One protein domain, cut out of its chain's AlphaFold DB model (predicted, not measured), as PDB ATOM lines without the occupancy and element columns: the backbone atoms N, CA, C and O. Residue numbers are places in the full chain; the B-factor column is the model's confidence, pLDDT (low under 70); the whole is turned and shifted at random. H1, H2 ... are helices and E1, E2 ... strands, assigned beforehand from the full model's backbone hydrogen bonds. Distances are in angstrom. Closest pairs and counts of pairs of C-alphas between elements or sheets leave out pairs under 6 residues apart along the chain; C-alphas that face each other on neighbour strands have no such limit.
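Overview. This is residues 229 to 356 of the 356 residues of the protein "Putative amidase domain-containing protein" of Bifidobacterium apri (UniProt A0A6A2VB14). Helices H1, H2 and H4 pack on one face of a small, strongly twisted sheet, making two layers, with little H3 on the side of H2 and H4 away from the sheet. E2 bends by 76 degrees, and its far half runs with E3 away from these helices to H5, which sits beside E3. The 128 printed residues hold five named helices and then three named strands, a meander, each strand the antiparallel neighbour of the one before, in the order E1 E2 E3. The class is mixed, with 62 residues, under half, in named elements; the whole is compact, with a radius of gyration of the C-alphas of 14.4 A and spans of 47 by 32 by 29 A.

Arrangement. H1, residues 232 to 242, touches H2, residues 258 to 268, at Glu 235 and Ile 265, whose C-alphas are 5.0 A apart. H2, the hub, also touches H3, residues 287 to 290, closest at the C-alphas of Asn 260 and Val 290, 4.7 A. H2 and H4, residues 292 to 299, only just touch, with 3 pairs of C-alphas within 8 A, closest Thr 259 and Ala 292, 5.3 A. H5, residues 308 to 314, stands at the sheet's level. Hairpin E1, residues 320 to 323, and E2, residues 333 to 343, has N 321 and O 335 at 2.9 A; hairpin E2 and E3, residues 348 to 353, has N 341 and O 349 at 2.7 A. Every O i to N i+4 pair is within hydrogen-bond range in H1, H2 and H4, and 2 of 3 in H5; H3 is too short for one.

Along the chain. H1 begins at C-alpha 232, (68.500, 61.458, 19.489), and is 15.4 A long; H2 is 15.5 A, E2 24.5 A and E3 16.6 A, ending at C-alpha 353, (80.472, 54.478, 18.819).

Size, cuts and confidence. The C-alphas of Ser 282 and Gly 345 are farthest apart, 47.7 A. Links H1 to H2 and H2 to H3 are long. The printed part has no cut, and no printed residue is under 70 in pLDDT.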
ATOM      1  N   GLN A 229      64.041  68.555  15.004       72.00
ATOM      2  CA  GLN A 229      64.949  68.029  15.998       72.00
ATOM      3  C   GLN A 229      65.129  66.554  15.677       72.00
ATOM      4  O   GLN A 229      64.152  65.807  15.570       72.00
ATOM      5  N   LEU A 230      66.380  66.169  15.461       83.69
ATOM      6  CA  LEU A 230      66.729  64.780  15.254       83.69
ATOM      7  C   LEU A 230      66.273  63.984  16.465       83.69
ATOM      8  O   LEU A 230      66.395  64.420  17.615       83.69
ATOM      9  N   ASN A 231      65.751  62.796  16.202       92.00
ATOM     10  CA  ASN A 231      65.408  61.866  17.248       92.00
ATOM     11  C   ASN A 231      66.697  61.243  17.795       92.00
ATOM     12  O   ASN A 231      67.146  60.194  17.335       92.00
ATOM     13  N   ARG A 232      67.272  61.898  18.809       90.81
ATOM     14  CA  ARG A 232      68.500  61.458  19.489       90.81
ATOM     15  C   ARG A 232      68.383  60.031  20.015       90.81
ATOM     16  O   ARG A 232      69.340  59.274  19.951       90.81
ATOM     17  N   GLN A 233      67.197  59.634  20.480       93.94
ATOM     18  CA  GLN A 233      66.968  58.271  20.953       93.94
ATOM     19  C   GLN A 233      67.170  57.242  19.835       93.94
ATOM     20  O   GLN A 233      67.763  56.193  20.084       93.94
ATOM     21  N   ASN A 234      66.726  57.543  18.612       96.88
ATOM     22  CA  ASN A 234      66.955  56.670  17.464       96.88
ATOM     23  C   ASN A 234      68.433  56.636  17.061       96.88
ATOM     24  O   ASN A 234      68.924  55.562  16.726       96.88
ATOM     25  N   GLU A 235      69.142  57.769  17.120       96.69
ATOM     26  CA  GLU A 235      70.592  57.812  16.874       96.69
ATOM     27  C   GLU A 235      71.330  56.892  17.857       96.69
ATOM     28  O   GLU A 235      72.077  56.012  17.433       96.69
ATOM     29  N   TYR A 236      71.047  57.006  19.161       96.62
ATOM     30  CA  TYR A 236      71.646  56.134  20.175       96.62
ATOM     31  C   TYR A 236      71.284  54.666  19.969       96.62
ATOM     32  O   TYR A 236      72.161  53.809  20.018       96.62
ATOM     33  N   GLN A 237      70.008  54.351  19.723       97.00
ATOM     34  CA  GLN A 237      69.584  52.972  19.468       97.00
ATOM     35  C   GLN A 237      70.296  52.377  18.257       97.00
ATOM     36  O   GLN A 237      70.682  51.212  18.294       97.00
ATOM     37  N   TYR A 238      70.484  53.170  17.202       98.19
ATOM     38  CA  TYR A 238      71.219  52.739  16.026       98.19
ATOM     39  C   TYR A 238      72.691  52.494  16.348       98.19
ATOM     40  O   TYR A 238      73.206  51.418  16.049       98.19
ATOM     41  N   ALA A 239      73.337  53.459  17.008       97.69
ATOM     42  CA  ALA A 239      74.735  53.380  17.402       97.69
ATOM     43  C   ALA A 239      74.999  52.131  18.256       97.69
ATOM     44  O   ALA A 239      75.823  51.304  17.888       97.69
ATOM     45  N   PHE A 240      74.238  51.916  19.335       96.19
ATOM     46  CA  PHE A 240      74.399  50.735  20.191       96.19
ATOM     47  C   PHE A 240      74.104  49.419  19.470       96.19
ATOM     48  O   PHE A 240      74.753  48.414  19.746       96.19
ATOM     49  N   ARG A 241      73.122  49.404  18.561       97.12
ATOM     50  CA  ARG A 241      72.746  48.184  17.842       97.12
ATOM     51  C   ARG A 241      73.823  47.729  16.866       97.12
ATOM     52  O   ARG A 241      73.996  46.525  16.708       97.12
ATOM     53  N   TYR A 242      74.488  48.668  16.196       97.44
ATOM     54  CA  TYR A 242      75.347  48.356  15.056       97.44
ATOM     55  C   TYR A 242      76.831  48.669  15.265       97.44
ATOM     56  O   TYR A 242      77.603  48.314  14.393       97.44
ATOM     57  N   ALA A 243      77.248  49.220  16.413       93.88
ATOM     58  CA  ALA A 243      78.657  49.546  16.690       93.88
ATOM     59  C   ALA A 243      79.632  48.355  16.614       93.88
ATOM     60  O   ALA A 243      80.823  48.562  16.426       93.88
ATOM     61  N   VAL A 244      79.150  47.122  16.815       90.19
ATOM     62  CA  VAL A 244      79.984  45.903  16.757       90.19
ATOM     63  C   VAL A 244      79.727  45.100  15.484       90.19
ATOM     64  O   VAL A 244      80.629  44.471  14.942       90.19
ATOM     65  N   GLN A 245      78.480  45.080  15.014       93.06
ATOM     66  CA  GLN A 245      78.078  44.347  13.818       93.06
ATOM     67  C   GLN A 245      77.433  45.326  12.838       93.06
ATOM     68  O   GLN A 245      76.340  45.815  13.132       93.06
ATOM     69  N   PRO A 246      78.059  45.589  11.677       94.06
ATOM     70  CA  PRO A 246      77.521  46.516  10.691       94.06
ATOM     71  C   PRO A 246      76.108  46.140  10.234       94.06
ATOM     72  O   PRO A 246      75.755  44.963  10.109       94.06
ATOM     73  N   ASN A 247      75.284  47.148   9.945       95.94
ATOM     74  CA  ASN A 247      73.939  46.917   9.432       95.94
ATOM     75  C   ASN A 247      73.993  46.362   8.001       95.94
ATOM     76  O   ASN A 247      74.294  47.094   7.061       95.94
ATOM     77  N   SER A 248      73.577  45.108   7.822       94.69
ATOM     78  CA  SER A 248      73.544  44.415   6.524       94.69
ATOM     79  C   SER A 248      72.596  45.021   5.479       94.69
ATOM     80  O   SER A 248      72.628  44.619   4.318       94.69
ATOM     81  N   SER A 249      71.759  45.992   5.861       93.00
ATOM     82  CA  SER A 249      70.944  46.774   4.916       93.00
ATOM     83  C   SER A 249      71.772  47.788   4.117       93.00
ATOM     84  O   SER A 249      71.299  48.308   3.106       93.00
ATOM     85  N   TYR A 250      72.986  48.087   4.580       92.25
ATOM     86  CA  TYR A 250      73.939  48.967   3.924       92.25
ATOM     87  C   TYR A 250      75.159  48.155   3.494       92.25
ATOM     88  O   TYR A 250      75.521  47.160   4.122       92.25
ATOM     89  N   ARG A 251      75.809  48.584   2.410       89.31
ATOM     90  CA  ARG A 251      77.130  48.083   2.041       89.31
ATOM     91  C   ARG A 251      78.080  48.377   3.196       89.31
ATOM     92  O   ARG A 251      78.102  49.504   3.686       89.31
ATOM     93  N   TYR A 252      78.835  47.364   3.597       88.56
ATOM     94  CA  TYR A 252      79.933  47.502   4.543       88.56
ATOM     95  C   TYR A 252      81.225  47.773   3.771       88.56
ATOM     96  O   TYR A 252      81.545  47.032   2.836       88.56
ATOM     97  N   TYR A 253      81.942  48.825   4.155       83.94
ATOM     98  CA  TYR A 253      83.241  49.175   3.586       83.94
ATOM     99  C   TYR A 253      84.322  48.677   4.539       83.94
ATOM    100  O   TYR A 253      84.615  49.307   5.550       83.94
ATOM    101  N   LYS A 254      84.866  47.487   4.268       80.88
ATOM    102  CA  LYS A 254      85.843  46.850   5.160       80.88
ATOM    103  C   LYS A 254      87.018  47.806   5.418       80.88
ATOM    104  O   LYS A 254      87.587  48.335   4.466       80.88
ATOM    105  N   GLU A 255      87.352  47.997   6.696       75.00
ATOM    106  CA  GLU A 255      88.434  48.879   7.178       75.00
ATOM    107  C   GLU A 255      88.260  50.385   6.865       75.00
ATOM    108  O   GLU A 255      89.212  51.128   7.071       75.00
ATOM    109  N   ASN A 256      87.102  50.831   6.346       78.50
ATOM    110  CA  ASN A 256      86.826  52.236   5.989       78.50
ATOM    111  C   ASN A 256      85.325  52.603   6.148       78.50
ATOM    112  O   ASN A 256      84.748  53.331   5.337       78.50
ATOM    113  N   ASP A 257      84.641  52.049   7.149       89.50
ATOM    114  CA  ASP A 257      83.191  52.165   7.346       89.50
ATOM    115  C   ASP A 257      82.786  53.309   8.289       89.50
ATOM    116  O   ASP A 257      81.588  53.551   8.458       89.50
ATOM    117  N   CYS A 258      83.743  54.025   8.893       93.94
ATOM    118  CA  CYS A 258      83.495  55.061   9.905       93.94
ATOM    119  C   CYS A 258      82.370  56.039   9.515       93.94
ATOM    120  O   CYS A 258      81.375  56.209  10.229       93.94
ATOM    121  N   THR A 259      82.463  56.619   8.318       94.69
ATOM    122  CA  THR A 259      81.516  57.635   7.844       94.69
ATOM    123  C   THR A 259      80.208  57.020   7.370       94.69
ATOM    124  O   THR A 259      79.142  57.604   7.577       94.69
ATOM    125  N   ASN A 260      80.260  55.824   6.778       95.00
ATOM    126  CA  ASN A 260      79.058  55.089   6.400       95.00
ATOM    127  C   ASN A 260      78.212  54.792   7.648       95.00
ATOM    128  O   ASN A 260      77.010  55.057   7.654       95.00
ATOM    129  N   PHE A 261      78.842  54.333   8.730       97.69
ATOM    130  CA  PHE A 261      78.195  54.120  10.019       97.69
ATOM    131  C   PHE A 261      77.664  55.424  10.629       97.69
ATOM    132  O   PHE A 261      76.489  55.494  11.002       97.69
ATOM    133  N   ALA A 262      78.470  56.489  10.654       98.12
ATOM    134  CA  ALA A 262      78.048  57.801  11.140       98.12
ATOM    135  C   ALA A 262      76.835  58.356  10.366       98.12
ATOM    136  O   ALA A 262      75.856  58.822  10.959       98.12
ATOM    137  N   SER A 263      76.845  58.239   9.038       97.62
ATOM    138  CA  SER A 263      75.740  58.656   8.174       97.62
ATOM    139  C   SER A 263      74.474  57.847   8.436       97.62
ATOM    140  O   SER A 263      73.377  58.407   8.483       97.62
ATOM    141  N   GLN A 264      74.607  56.542   8.683       98.12
ATOM    142  CA  GLN A 264      73.482  55.697   9.068       98.12
ATOM    143  C   GLN A 264      72.888  56.094  10.431       98.12
ATOM    144  O   GLN A 264      71.662  56.163  10.547       98.12
ATOM    145  N   ILE A 265      73.719  56.415  11.434       98.50
ATOM    146  CA  ILE A 265      73.259  56.946  12.730       98.50
ATOM    147  C   ILE A 265      72.445  58.222  12.503       98.50
ATOM    148  O   ILE A 265      71.294  58.312  12.934       98.50
ATOM    149  N   ARG A 266      73.003  59.181  11.758       97.44
ATOM    150  CA  ARG A 266      72.347  60.459  11.451       97.44
ATOM    151  C   ARG A 266      71.020  60.256  10.712       97.44
ATOM    152  O   ARG A 266      70.004  60.877  11.036       97.44
ATOM    153  N   ARG A 267      70.994  59.321   9.756       96.88
ATOM    154  CA  ARG A 267      69.792  58.944   9.002       96.88
ATOM    155  C   ARG A 267      68.717  58.320   9.892       96.88
ATOM    156  O   ARG A 267      67.535  58.616   9.693       96.88
ATOM    157  N   ALA A 268      69.106  57.490  10.861       97.31
ATOM    158  CA  ALA A 268      68.206  56.901  11.854       97.31
ATOM    159  C   ALA A 268      67.621  57.960  12.806       97.31
ATOM    160  O   ALA A 268      66.450  57.868  13.188       97.31
ATOM    161  N   GLY A 269      68.395  59.011  13.097       95.56
ATOM    162  CA  GLY A 269      67.941  60.227  13.776       95.56
ATOM    163  C   GLY A 269      66.867  61.015  13.019       95.56
ATOM    164  O   GLY A 269      66.194  61.858  13.609       95.56
ATOM    165  N   GLY A 270      66.640  60.711  11.740       94.94
ATOM    166  CA  GLY A 270      65.585  61.315  10.927       94.94
ATOM    167  C   GLY A 270      66.061  62.400   9.964       94.94
ATOM    168  O   GLY A 270      65.213  63.071   9.376       94.94
ATOM    169  N   GLU A 271      67.377  62.554   9.772       94.25
ATOM    170  CA  GLU A 271      67.935  63.417   8.726       94.25
ATOM    171  C   GLU A 271      67.438  62.936   7.346       94.25
ATOM    172  O   GLU A 271      67.607  61.755   7.013       94.25
ATOM    173  N   PRO A 272      66.769  63.786   6.545       92.44
ATOM    174  CA  PRO A 272      66.382  63.419   5.188       92.44
ATOM    175  C   PRO A 272      67.619  63.280   4.296       92.44
ATOM    176  O   PRO A 272      68.663  63.865   4.562       92.44
ATOM    177  N   PHE A 273      67.505  62.524   3.205       89.94
ATOM    178  CA  PHE A 273      68.552  62.546   2.186       89.94
ATOM    179  C   PHE A 273      68.593  63.910   1.491       89.94
ATOM    180  O   PHE A 273      67.551  64.481   1.172       89.94
ATOM    181  N   HIS A 274      69.806  64.370   1.197       86.62
ATOM    182  CA  HIS A 274      70.113  65.607   0.485       86.62
ATOM    183  C   HIS A 274      70.839  65.256  -0.812       86.62
ATOM    184  O   HIS A 274      72.020  65.554  -0.997       86.62
ATOM    185  N   LEU A 275      70.152  64.524  -1.689       81.12
ATOM    186  CA  LEU A 275      70.723  64.103  -2.964       81.12
ATOM    187  C   LEU A 275      70.927  65.307  -3.898       81.12
ATOM    188  O   LEU A 275      70.102  66.219  -3.893       81.12
ATOM    189  N   PRO A 276      71.994  65.299  -4.716       76.00
ATOM    190  CA  PRO A 276      72.967  64.211  -4.892       76.00
ATOM    191  C   PRO A 276      74.151  64.236  -3.901       76.00
ATOM    192  O   PRO A 276      75.076  63.436  -4.035       76.00
ATOM    193  N   THR A 277      74.158  65.147  -2.929       77.56
ATOM    194  CA  THR A 277      75.333  65.455  -2.098       77.56
ATOM    195  C   THR A 277      75.521  64.490  -0.927       77.56
ATOM    196  O   THR A 277      76.628  63.987  -0.735       77.56
ATOM    197  N   TRP A 278      74.450  64.209  -0.177       89.94
ATOM    198  CA  TRP A 278      74.448  63.288   0.962       89.94
ATOM    199  C   TRP A 278      73.240  62.345   0.911       89.94
ATOM    200  O   TRP A 278      72.086  62.768   1.000       89.94
ATOM    201  N   GLY A 279      73.488  61.047   0.780       86.62
ATOM    202  CA  GLY A 279      72.459  60.017   0.808       86.62
ATOM    203  C   GLY A 279      72.981  58.640   0.416       86.62
ATOM    204  O   GLY A 279      74.149  58.471   0.072       86.62
ATOM    205  N   TYR A 280      72.086  57.655   0.456       87.75
ATOM    206  CA  TYR A 280      72.379  56.270   0.098       87.75
ATOM    207  C   TYR A 280      71.411  55.799  -0.989       87.75
ATOM    208  O   TYR A 280      70.195  55.779  -0.775       87.75
ATOM    209  N   VAL A 281      71.940  55.453  -2.163       80.19
ATOM    210  CA  VAL A 281      71.174  55.109  -3.369       80.19
ATOM    211  C   VAL A 281      71.820  53.940  -4.103       80.19
ATOM    212  O   VAL A 281      73.037  53.800  -4.116       80.19
ATOM    213  N   SER A 282      71.006  53.081  -4.720       78.69
ATOM    214  CA  SER A 282      71.488  51.994  -5.592       78.69
ATOM    215  C   SER A 282      72.555  51.078  -4.962       78.69
ATOM    216  O   SER A 282      73.421  50.557  -5.656       78.69
ATOM    217  N   GLY A 283      72.501  50.875  -3.640       76.75
ATOM    218  CA  GLY A 283      73.463  50.035  -2.917       76.75
ATOM    219  C   GLY A 283      74.804  50.709  -2.594       76.75
ATOM    220  O   GLY A 283      75.737  50.011  -2.204       76.75
ATOM    221  N   GLY A 284      74.906  52.036  -2.730       79.75
ATOM    222  CA  GLY A 284      76.095  52.809  -2.377       79.75
ATOM    223  C   GLY A 284      75.776  54.188  -1.793       79.75
ATOM    224  O   GLY A 284      74.711  54.762  -2.020       79.75
ATOM    225  N   GLY A 285      76.709  54.728  -1.009       82.69
ATOM    226  CA  GLY A 285      76.593  56.069  -0.437       82.69
ATOM    227  C   GLY A 285      77.214  57.125  -1.347       82.69
ATOM    228  O   GLY A 285      78.235  56.882  -1.979       82.69
ATOM    229  N   THR A 286      76.632  58.321  -1.404       81.56
ATOM    230  CA  THR A 286      77.286  59.512  -1.985       81.56
ATOM    231  C   THR A 286      78.617  59.803  -1.273       81.56
ATOM    232  O   THR A 286      78.782  59.391  -0.135       81.56
ATOM    233  N   THR A 287      79.534  60.598  -1.831       81.50
ATOM    234  CA  THR A 287      80.835  60.866  -1.181       81.50
ATOM    235  C   THR A 287      80.698  61.438   0.230       81.50
ATOM    236  O   THR A 287      81.342  60.911   1.123       81.50
ATOM    237  N   ALA A 288      79.791  62.385   0.506       85.88
ATOM    238  CA  ALA A 288      79.585  62.862   1.884       85.88
ATOM    239  C   ALA A 288      78.964  61.812   2.831       85.88
ATOM    240  O   ALA A 288      78.929  62.022   4.037       85.88
ATOM    241  N   TRP A 289      78.446  60.700   2.303       91.56
ATOM    242  CA  TRP A 289      77.939  59.575   3.094       91.56
ATOM    243  C   TRP A 289      79.058  58.615   3.519       91.56
ATOM    244  O   TRP A 289      78.942  57.980   4.562       91.56
ATOM    245  N   VAL A 290      80.117  58.480   2.715       88.50
ATOM    246  CA  VAL A 290      81.174  57.468   2.915       88.50
ATOM    247  C   VAL A 290      82.561  58.049   3.203       88.50
ATOM    248  O   VAL A 290      83.413  57.318   3.682       88.50
ATOM    249  N   ASN A 291      82.796  59.341   2.960       88.19
ATOM    250  CA  ASN A 291      84.077  60.010   3.202       88.19
ATOM    251  C   ASN A 291      83.976  61.002   4.373       88.19
ATOM    252  O   ASN A 291      83.115  61.888   4.359       88.19
ATOM    253  N   ALA A 292      84.875  60.872   5.350       90.50
ATOM    254  CA  ALA A 292      84.854  61.619   6.610       90.50
ATOM    255  C   ALA A 292      84.988  63.132   6.402       90.50
ATOM    256  O   ALA A 292      84.200  63.919   6.937       90.50
ATOM    257  N   HIS A 293      85.912  63.546   5.544       89.69
ATOM    258  CA  HIS A 293      86.119  64.947   5.214       89.69
ATOM    259  C   HIS A 293      84.941  65.570   4.448       89.69
ATOM    260  O   HIS A 293      84.477  66.669   4.764       89.69
ATOM    261  N   ALA A 294      84.363  64.856   3.484       86.62
ATOM    262  CA  ALA A 294      83.156  65.313   2.805       86.62
ATOM    263  C   ALA A 294      81.950  65.394   3.759       86.62
ATOM    264  O   ALA A 294      81.155  66.329   3.658       86.62
ATOM    265  N   PHE A 295      81.820  64.449   4.696       91.19
ATOM    266  CA  PHE A 295      80.799  64.472   5.743       91.19
ATOM    267  C   PHE A 295      80.953  65.703   6.647       91.19
ATOM    268  O   PHE A 295      79.977  66.423   6.875       91.19
ATOM    269  N   SER A 296      82.172  65.978   7.122       90.50
ATOM    270  CA  SER A 296      82.452  67.105   8.019       90.50
ATOM    271  C   SER A 296      82.180  68.453   7.344       90.50
ATOM    272  O   SER A 296      81.636  69.361   7.972       90.50
ATOM    273  N   LYS A 297      82.458  68.578   6.041       87.25
ATOM    274  CA  LYS A 297      82.126  69.781   5.259       87.25
ATOM    275  C   LYS A 297      80.642  69.907   4.971       87.25
ATOM    276  O   LYS A 297      80.116  71.015   5.029       87.25
ATOM    277  N   PHE A 298      79.968  68.795   4.687       87.44
ATOM    278  CA  PHE A 298      78.535  68.795   4.411       87.44
ATOM    279  C   PHE A 298      77.714  69.220   5.636       87.44
ATOM    280  O   PHE A 298      76.858  70.095   5.528       87.44
ATOM    281  N   PHE A 299      77.990  68.637   6.806       89.25
ATOM    282  CA  PHE A 299      77.281  68.985   8.043       89.25
ATOM    283  C   PHE A 299      77.866  70.201   8.766       89.25
ATOM    284  O   PHE A 299      77.216  70.772   9.646       89.25
ATOM    285  N   GLY A 300      79.071  70.614   8.379       85.88
ATOM    286  CA  GLY A 300      79.835  71.636   9.065       85.88
ATOM    287  C   GLY A 300      80.409  71.139  10.390       85.88
ATOM    288  O   GLY A 300      80.029  70.113  10.955       85.88
ATOM    289  N   TRP A 301      81.330  71.927  10.921       83.38
ATOM    290  CA  TRP A 301      82.013  71.682  12.181       83.38
ATOM    291  C   TRP A 301      81.850  72.923  13.058       83.38
ATOM    292  O   TRP A 301      81.830  74.059  12.579       83.38
ATOM    293  N   LYS A 302      81.663  72.705  14.359       83.62
ATOM    294  CA  LYS A 302      81.349  73.780  15.310       83.62
ATOM    295  C   LYS A 302      82.596  74.366  15.966       83.62
ATOM    296  O   LYS A 302      82.671  75.573  16.180       83.62
ATOM    297  N   SER A 303      83.535  73.494  16.314       85.62
ATOM    298  CA  SER A 303      84.744  73.794  17.079       85.62
ATOM    299  C   SER A 303      85.806  72.732  16.793       85.62
ATOM    300  O   SER A 303      85.479  71.651  16.314       85.62
ATOM    301  N   TRP A 304      87.055  73.024  17.153       87.75
ATOM    302  CA  TRP A 304      88.197  72.121  17.001       87.75
ATOM    303  C   TRP A 304      89.219  72.331  18.129       87.75
ATOM    304  O   TRP A 304      89.305  73.423  18.706       87.75
ATOM    305  N   ALA A 305      89.977  71.287  18.469       88.69
ATOM    306  CA  ALA A 305      91.050  71.341  19.458       88.69
ATOM    307  C   ALA A 305      92.097  70.247  19.193       88.69
ATOM    308  O   ALA A 305      91.737  69.130  18.855       88.69
ATOM    309  N   PHE A 306      93.372  70.574  19.417       83.44
ATOM    310  CA  PHE A 306      94.500  69.625  19.409       83.44
ATOM    311  C   PHE A 306      94.776  69.032  20.799       83.44
ATOM    312  O   PHE A 306      95.442  68.016  20.950       83.44
ATOM    313  N   ASP A 307      94.289  69.709  21.838       86.81
ATOM    314  CA  ASP A 307      94.426  69.283  23.221       86.81
ATOM    315  C   ASP A 307      93.232  68.402  23.592       86.81
ATOM    316  O   ASP A 307      92.095  68.880  23.686       86.81
ATOM    317  N   HIS A 308      93.492  67.112  23.805       90.62
ATOM    318  CA  HIS A 308      92.464  66.128  24.149       90.62
ATOM    319  C   HIS A 308      91.703  66.505  25.424       90.62
ATOM    320  O   HIS A 308      90.488  66.299  25.526       90.62
ATOM    321  N   ARG A 309      92.386  67.151  26.377       93.50
ATOM    322  CA  ARG A 309      91.756  67.674  27.587       93.50
ATOM    323  C   ARG A 309      90.661  68.679  27.243       93.50
ATOM    324  O   ARG A 309      89.517  68.507  27.653       93.50
ATOM    325  N   LYS A 310      90.987  69.715  26.479       92.88
ATOM    326  CA  LYS A 310      90.037  70.735  26.032       92.88
ATOM    327  C   LYS A 310      88.927  70.124  25.185       92.88
ATOM    328  O   LYS A 310      87.757  70.380  25.463       92.88
ATOM    329  N   PHE A 311      89.288  69.279  24.222       94.25
ATOM    330  CA  PHE A 311      88.346  68.588  23.346       94.25
ATOM    331  C   PHE A 311      87.284  67.821  24.144       94.25
ATOM    332  O   PHE A 311      86.092  68.094  24.018       94.25
ATOM    333  N   SER A 312      87.715  66.937  25.046       95.62
ATOM    334  CA  SER A 312      86.823  66.084  25.840       95.62
ATOM    335  C   SER A 312      85.861  66.862  26.747       95.62
ATOM    336  O   SER A 312      84.752  66.406  27.020       95.62
ATOM    337  N   THR A 313      86.235  68.067  27.190       93.88
ATOM    338  CA  THR A 313      85.346  68.917  28.003       93.88
ATOM    339  C   THR A 313      84.219  69.583  27.210       93.88
ATOM    340  O   THR A 313      83.243  70.022  27.819       93.88
ATOM    341  N   TRP A 314      84.326  69.653  25.881       93.38
ATOM    342  CA  TRP A 314      83.311  70.249  25.005       93.38
ATOM    343  C   TRP A 314      82.240  69.271  24.544       93.38
ATOM    344  O   TRP A 314      81.172  69.707  24.112       93.38
ATOM    345  N   LEU A 315      82.529  67.974  24.631       94.44
ATOM    346  CA  LEU A 315      81.663  66.937  24.100       94.44
ATOM    347  C   LEU A 315      80.352  66.841  24.875       94.44
ATOM    348  O   LEU A 315      80.303  66.953  26.103       94.44
ATOM    349  N   SER A 316      79.292  66.572  24.126       93.69
ATOM    350  CA  SER A 316      77.982  66.181  24.617       93.69
ATOM    351  C   SER A 316      77.538  64.880  23.943       93.69
ATOM    352  O   SER A 316      77.893  64.622  22.791       93.69
ATOM    353  N   PRO A 317      76.725  64.049  24.617       94.19
ATOM    354  CA  PRO A 317      76.101  62.908  23.968       94.19
ATOM    355  C   PRO A 317      75.352  63.301  22.680       94.19
ATOM    356  O   PRO A 317      74.557  64.250  22.621       94.19
ATOM    357  N   GLY A 318      75.640  62.520  21.649       93.69
ATOM    358  CA  GLY A 318      75.187  62.596  20.272       93.69
ATOM    359  C   GLY A 318      75.922  63.619  19.403       93.69
ATOM    360  O   GLY A 318      75.454  63.944  18.307       93.69
ATOM    361  N   ASP A 319      77.017  64.190  19.891       95.75
ATOM    362  CA  ASP A 319      77.936  64.909  19.019       95.75
ATOM    363  C   ASP A 319      78.593  63.921  18.049       95.75
ATOM    364  O   ASP A 319      78.992  62.818  18.430       95.75
ATOM    365  N   PHE A 320      78.705  64.331  16.787       96.50
ATOM    366  CA  PHE A 320      79.627  63.705  15.848       96.50
ATOM    367  C   PHE A 320      80.986  64.373  16.024       96.50
ATOM    368  O   PHE A 320      81.065  65.599  16.128       96.50
ATOM    369  N   ILE A 321      82.039  63.568  16.072       96.25
ATOM    370  CA  ILE A 321      83.412  64.029  16.249       96.25
ATOM    371  C   ILE A 321      84.247  63.627  15.044       96.25
ATOM    372  O   ILE A 321      84.082  62.523  14.533       96.25
ATOM    373  N   GLY A 322      85.112  64.536  14.601       93.88
ATOM    374  CA  GLY A 322      86.088  64.291  13.546       93.88
ATOM    375  C   GLY A 322      87.497  64.189  14.118       93.88
ATOM    376  O   GLY A 322      87.800  64.873  15.102       93.88
ATOM    377  N   LEU A 323      88.329  63.355  13.505       92.44
ATOM    378  CA  LEU A 323      89.764  63.269  13.770       92.44
ATOM    379  C   LEU A 323      90.543  63.592  12.490       92.44
ATOM    380  O   LEU A 323      90.124  63.179  11.413       92.44
ATOM    381  N   ASP A 324      91.626  64.345  12.652       92.00
ATOM    382  CA  ASP A 324      92.574  64.794  11.623       92.00
ATOM    383  C   ASP A 324      93.970  64.459  12.179       92.00
ATOM    384  O   ASP A 324      94.406  65.060  13.172       92.00
ATOM    385  N   HIS A 325      94.593  63.395  11.668       86.88
ATOM    386  CA  HIS A 325      95.783  62.778  12.263       86.88
ATOM    387  C   HIS A 325      97.061  63.606  12.065       86.88
ATOM    388  O   HIS A 325      97.944  63.611  12.932       86.88
ATOM    389  N   GLY A 326      97.182  64.302  10.943       84.44
ATOM    390  CA  GLY A 326      98.306  65.143  10.542       84.44
ATOM    391  C   GLY A 326      98.067  66.630  10.782       84.44
ATOM    392  O   GLY A 326      99.002  67.433  10.711       84.44
ATOM    393  N   ILE A 327      96.847  67.011  11.158       88.44
ATOM    394  CA  ILE A 327      96.410  68.406  11.246       88.44
ATOM    395  C   ILE A 327      96.657  69.098   9.903       88.44
ATOM    396  O   ILE A 327      97.225  70.193   9.847       88.44
ATOM    397  N   ASP A 328      96.313  68.427   8.812       88.50
ATOM    398  CA  ASP A 328      96.482  68.921   7.448       88.50
ATOM    399  C   ASP A 328      95.207  69.563   6.887       88.50
ATOM    400  O   ASP A 328      95.218  70.134   5.793       88.50
ATOM    401  N   GLY A 329      94.137  69.554   7.687       86.31
ATOM    402  CA  GLY A 329      92.835  70.087   7.335       86.31
ATOM    403  C   GLY A 329      91.953  69.085   6.595       86.31
ATOM    404  O   GLY A 329      90.831  69.466   6.254       86.31
ATOM    405  N   SER A 330      92.418  67.857   6.357       89.94
ATOM    406  CA  SER A 330      91.626  66.681   6.013       89.94
ATOM    407  C   SER A 330      90.981  66.100   7.277       89.94
ATOM    408  O   SER A 330      91.374  66.397   8.394       89.94
ATOM    409  N   CYS A 331      89.882  65.367   7.142       90.75
ATOM    410  CA  CYS A 331      89.268  64.692   8.289       90.75
ATOM    411  C   CYS A 331      89.163  63.222   7.933       90.75
ATOM    412  O   CYS A 331      88.455  62.869   6.989       90.75
ATOM    413  N   ASP A 332      89.807  62.392   8.736       90.44
ATOM    414  CA  ASP A 332      90.124  61.007   8.385       90.44
ATOM    415  C   ASP A 332      89.118  60.045   8.999       90.44
ATOM    416  O   ASP A 332      88.804  58.993   8.447       90.44
ATOM    417  N   HIS A 333      88.563  60.436  10.147       93.25
ATOM    418  CA  HIS A 333      87.663  59.593  10.911       93.25
ATOM    419  C   HIS A 333      86.466  60.358  11.452       93.25
ATOM    420  O   HIS A 333      86.591  61.512  11.865       93.25
ATOM    421  N   ILE A 334      85.312  59.686  11.509       95.38
ATOM    422  CA  ILE A 334      84.102  60.192  12.159       95.38
ATOM    423  C   ILE A 334      83.627  59.192  13.211       95.38
ATOM    424  O   ILE A 334      83.355  58.034  12.906       95.38
ATOM    425  N   GLY A 335      83.437  59.683  14.434       96.62
ATOM    426  CA  GLY A 335      82.822  58.945  15.534       96.62
ATOM    427  C   GLY A 335      81.545  59.612  16.041       96.62
ATOM    428  O   GLY A 335      81.291  60.793  15.791       96.62
ATOM    429  N   PHE A 336      80.739  58.864  16.794       97.94
ATOM    430  CA  PHE A 336      79.526  59.366  17.438       97.94
ATOM    431  C   PHE A 336      79.605  59.207  18.957       97.94
ATOM    432  O   PHE A 336      79.721  58.097  19.476       97.94
ATOM    433  N   VAL A 337      79.521  60.311  19.699       97.12
ATOM    434  CA  VAL A 337      79.595  60.300  21.165       97.12
ATOM    435  C   VAL A 337      78.296  59.733  21.732       97.12
ATOM    436  O   VAL A 337      77.237  60.332  21.584       97.12
ATOM    437  N   VAL A 338      78.346  58.602  22.431       96.06
ATOM    438  CA  VAL A 338      77.154  57.998  23.057       96.06
ATOM    439  C   VAL A 338      77.005  58.375  24.528       96.06
ATOM    440  O   VAL A 338      75.891  58.405  25.046       96.06
ATOM    441  N   ALA A 339      78.109  58.701  25.201       94.69
ATOM    442  CA  ALA A 339      78.097  59.095  26.603       94.69
ATOM    443  C   ALA A 339      79.282  60.000  26.950       94.69
ATOM    444  O   ALA A 339      80.341  59.937  26.333       94.69
ATOM    445  N   THR A 340      79.106  60.801  27.998       95.31
ATOM    446  CA  THR A 340      80.174  61.564  28.657       95.31
ATOM    447  C   THR A 340      80.157  61.239  30.140       95.31
ATOM    448  O   THR A 340      79.082  61.071  30.717       95.31
ATOM    449  N   GLY A 341      81.322  61.204  30.769       93.69
ATOM    450  CA  GLY A 341      81.499  60.820  32.159       93.69
ATOM    451  C   GLY A 341      82.241  61.865  32.984       93.69
ATOM    452  O   GLY A 341      82.186  63.077  32.731       93.69
ATOM    453  N   SER A 342      82.885  61.356  34.032       95.62
ATOM    454  CA  SER A 342      83.614  62.134  35.027       95.62
ATOM    455  C   SER A 342      84.952  62.644  34.504       95.62
ATOM    456  O   SER A 342      85.525  62.124  33.551       95.62
ATOM    457  N   ASP A 343      85.471  63.662  35.174       94.81
ATOM    458  CA  ASP A 343      86.826  64.150  34.967       94.81
ATOM    459  C   ASP A 343      87.871  63.090  35.393       94.81
ATOM    460  O   ASP A 343      87.780  62.538  36.491       94.81
ATOM    461  N   ARG A 344      88.851  62.800  34.527       93.44
ATOM    462  CA  ARG A 344      89.985  61.881  34.757       93.44
ATOM    463  C   ARG A 344      91.322  62.610  34.969       93.44
ATOM    464  O   ARG A 344      92.369  61.978  35.038       93.44
ATOM    465  N   GLY A 345      91.307  63.937  35.080       92.31
ATOM    466  CA  GLY A 345      92.481  64.797  35.242       92.31
ATOM    467  C   GLY A 345      93.075  65.257  33.910       92.31
ATOM    468  O   GLY A 345      93.137  66.454  33.646       92.31
ATOM    469  N   ASN A 346      93.454  64.326  33.036       91.75
ATOM    470  CA  ASN A 346      93.998  64.626  31.703       91.75
ATOM    471  C   ASN A 346      92.930  64.684  30.600       91.75
ATOM    472  O   ASN A 346      93.159  65.302  29.572       91.75
ATOM    473  N   TYR A 347      91.737  64.136  30.818       94.06
ATOM    474  CA  TYR A 347      90.573  64.291  29.936       94.06
ATOM    475  C   TYR A 347      89.281  64.149  30.748       94.06
ATOM    476  O   TYR A 347      89.305  63.686  31.890       94.06
ATOM    477  N   ARG A 348      88.150  64.587  30.196       95.06
ATOM    478  CA  ARG A 348      86.826  64.193  30.693       95.06
ATOM    479  C   ARG A 348      86.446  62.890  30.009       95.06
ATOM    480  O   ARG A 348      86.564  62.818  28.800       95.06
ATOM    481  N   ASP A 349      86.002  61.885  30.747       95.75
ATOM    482  CA  ASP A 349      85.667  60.580  30.173       95.75
ATOM    483  C   ASP A 349      84.537  60.689  29.135       95.75
ATOM    484  O   ASP A 349      83.614  61.492  29.305       95.75
ATOM    485  N   TYR A 350      84.588  59.895  28.070       95.56
ATOM    486  CA  TYR A 350      83.529  59.818  27.065       95.56
ATOM    487  C   TYR A 350      83.591  58.493  26.311       95.56
ATOM    488  O   TYR A 350      84.634  57.853  26.223       95.56
ATOM    489  N   GLN A 351      82.449  58.087  25.767       95.00
ATOM    490  CA  GLN A 351      82.305  56.862  24.999       95.00
ATOM    491  C   GLN A 351      81.884  57.207  23.576       95.00
ATOM    492  O   GLN A 351      80.955  57.993  23.370       95.00
ATOM    493  N   VAL A 352      82.555  56.590  22.608       95.81
ATOM    494  CA  VAL A 352      82.327  56.787  21.177       95.81
ATOM    495  C   VAL A 352      81.865  55.470  20.569       95.81
ATOM    496  O   VAL A 352      82.454  54.425  20.830       95.81
ATOM    497  N   ALA A 353      80.803  55.521  19.775       96.25
ATOM    498  CA  ALA A 353      80.472  54.478  18.819       96.25
ATOM    499  C   ALA A 353      81.097  54.857  17.473       96.25
ATOM    500  O   ALA A 353      80.807  55.932  16.941       96.25
ATOM    501  N   GLN A 354      81.942  53.986  16.935       93.94
ATOM    502  CA  GLN A 354      82.609  54.175  15.650       93.94
ATOM    503  C   GLN A 354      82.915  52.819  15.009       93.94
ATOM    504  O   GLN A 354      82.991  51.811  15.711       93.94
ATOM    505  N   HIS A 355      83.086  52.816  13.691       91.38
ATOM    506  CA  HIS A 355      83.741  51.743  12.937       91.38
ATOM    507  C   HIS A 355      85.068  52.281  12.413       91.38
ATOM    508  O   HIS A 355      85.166  53.496  12.283       91.38
ATOM    509  N   SER A 356      86.023  51.409  12.076       75.00
ATOM    510  CA  SER A 356      87.257  51.765  11.354       75.00
ATOM    511  C   SER A 356      86.946  52.208   9.934       75.00
ATOM    512  O   SER A 356      86.213  51.449   9.256       75.00
TER     513      SER A 356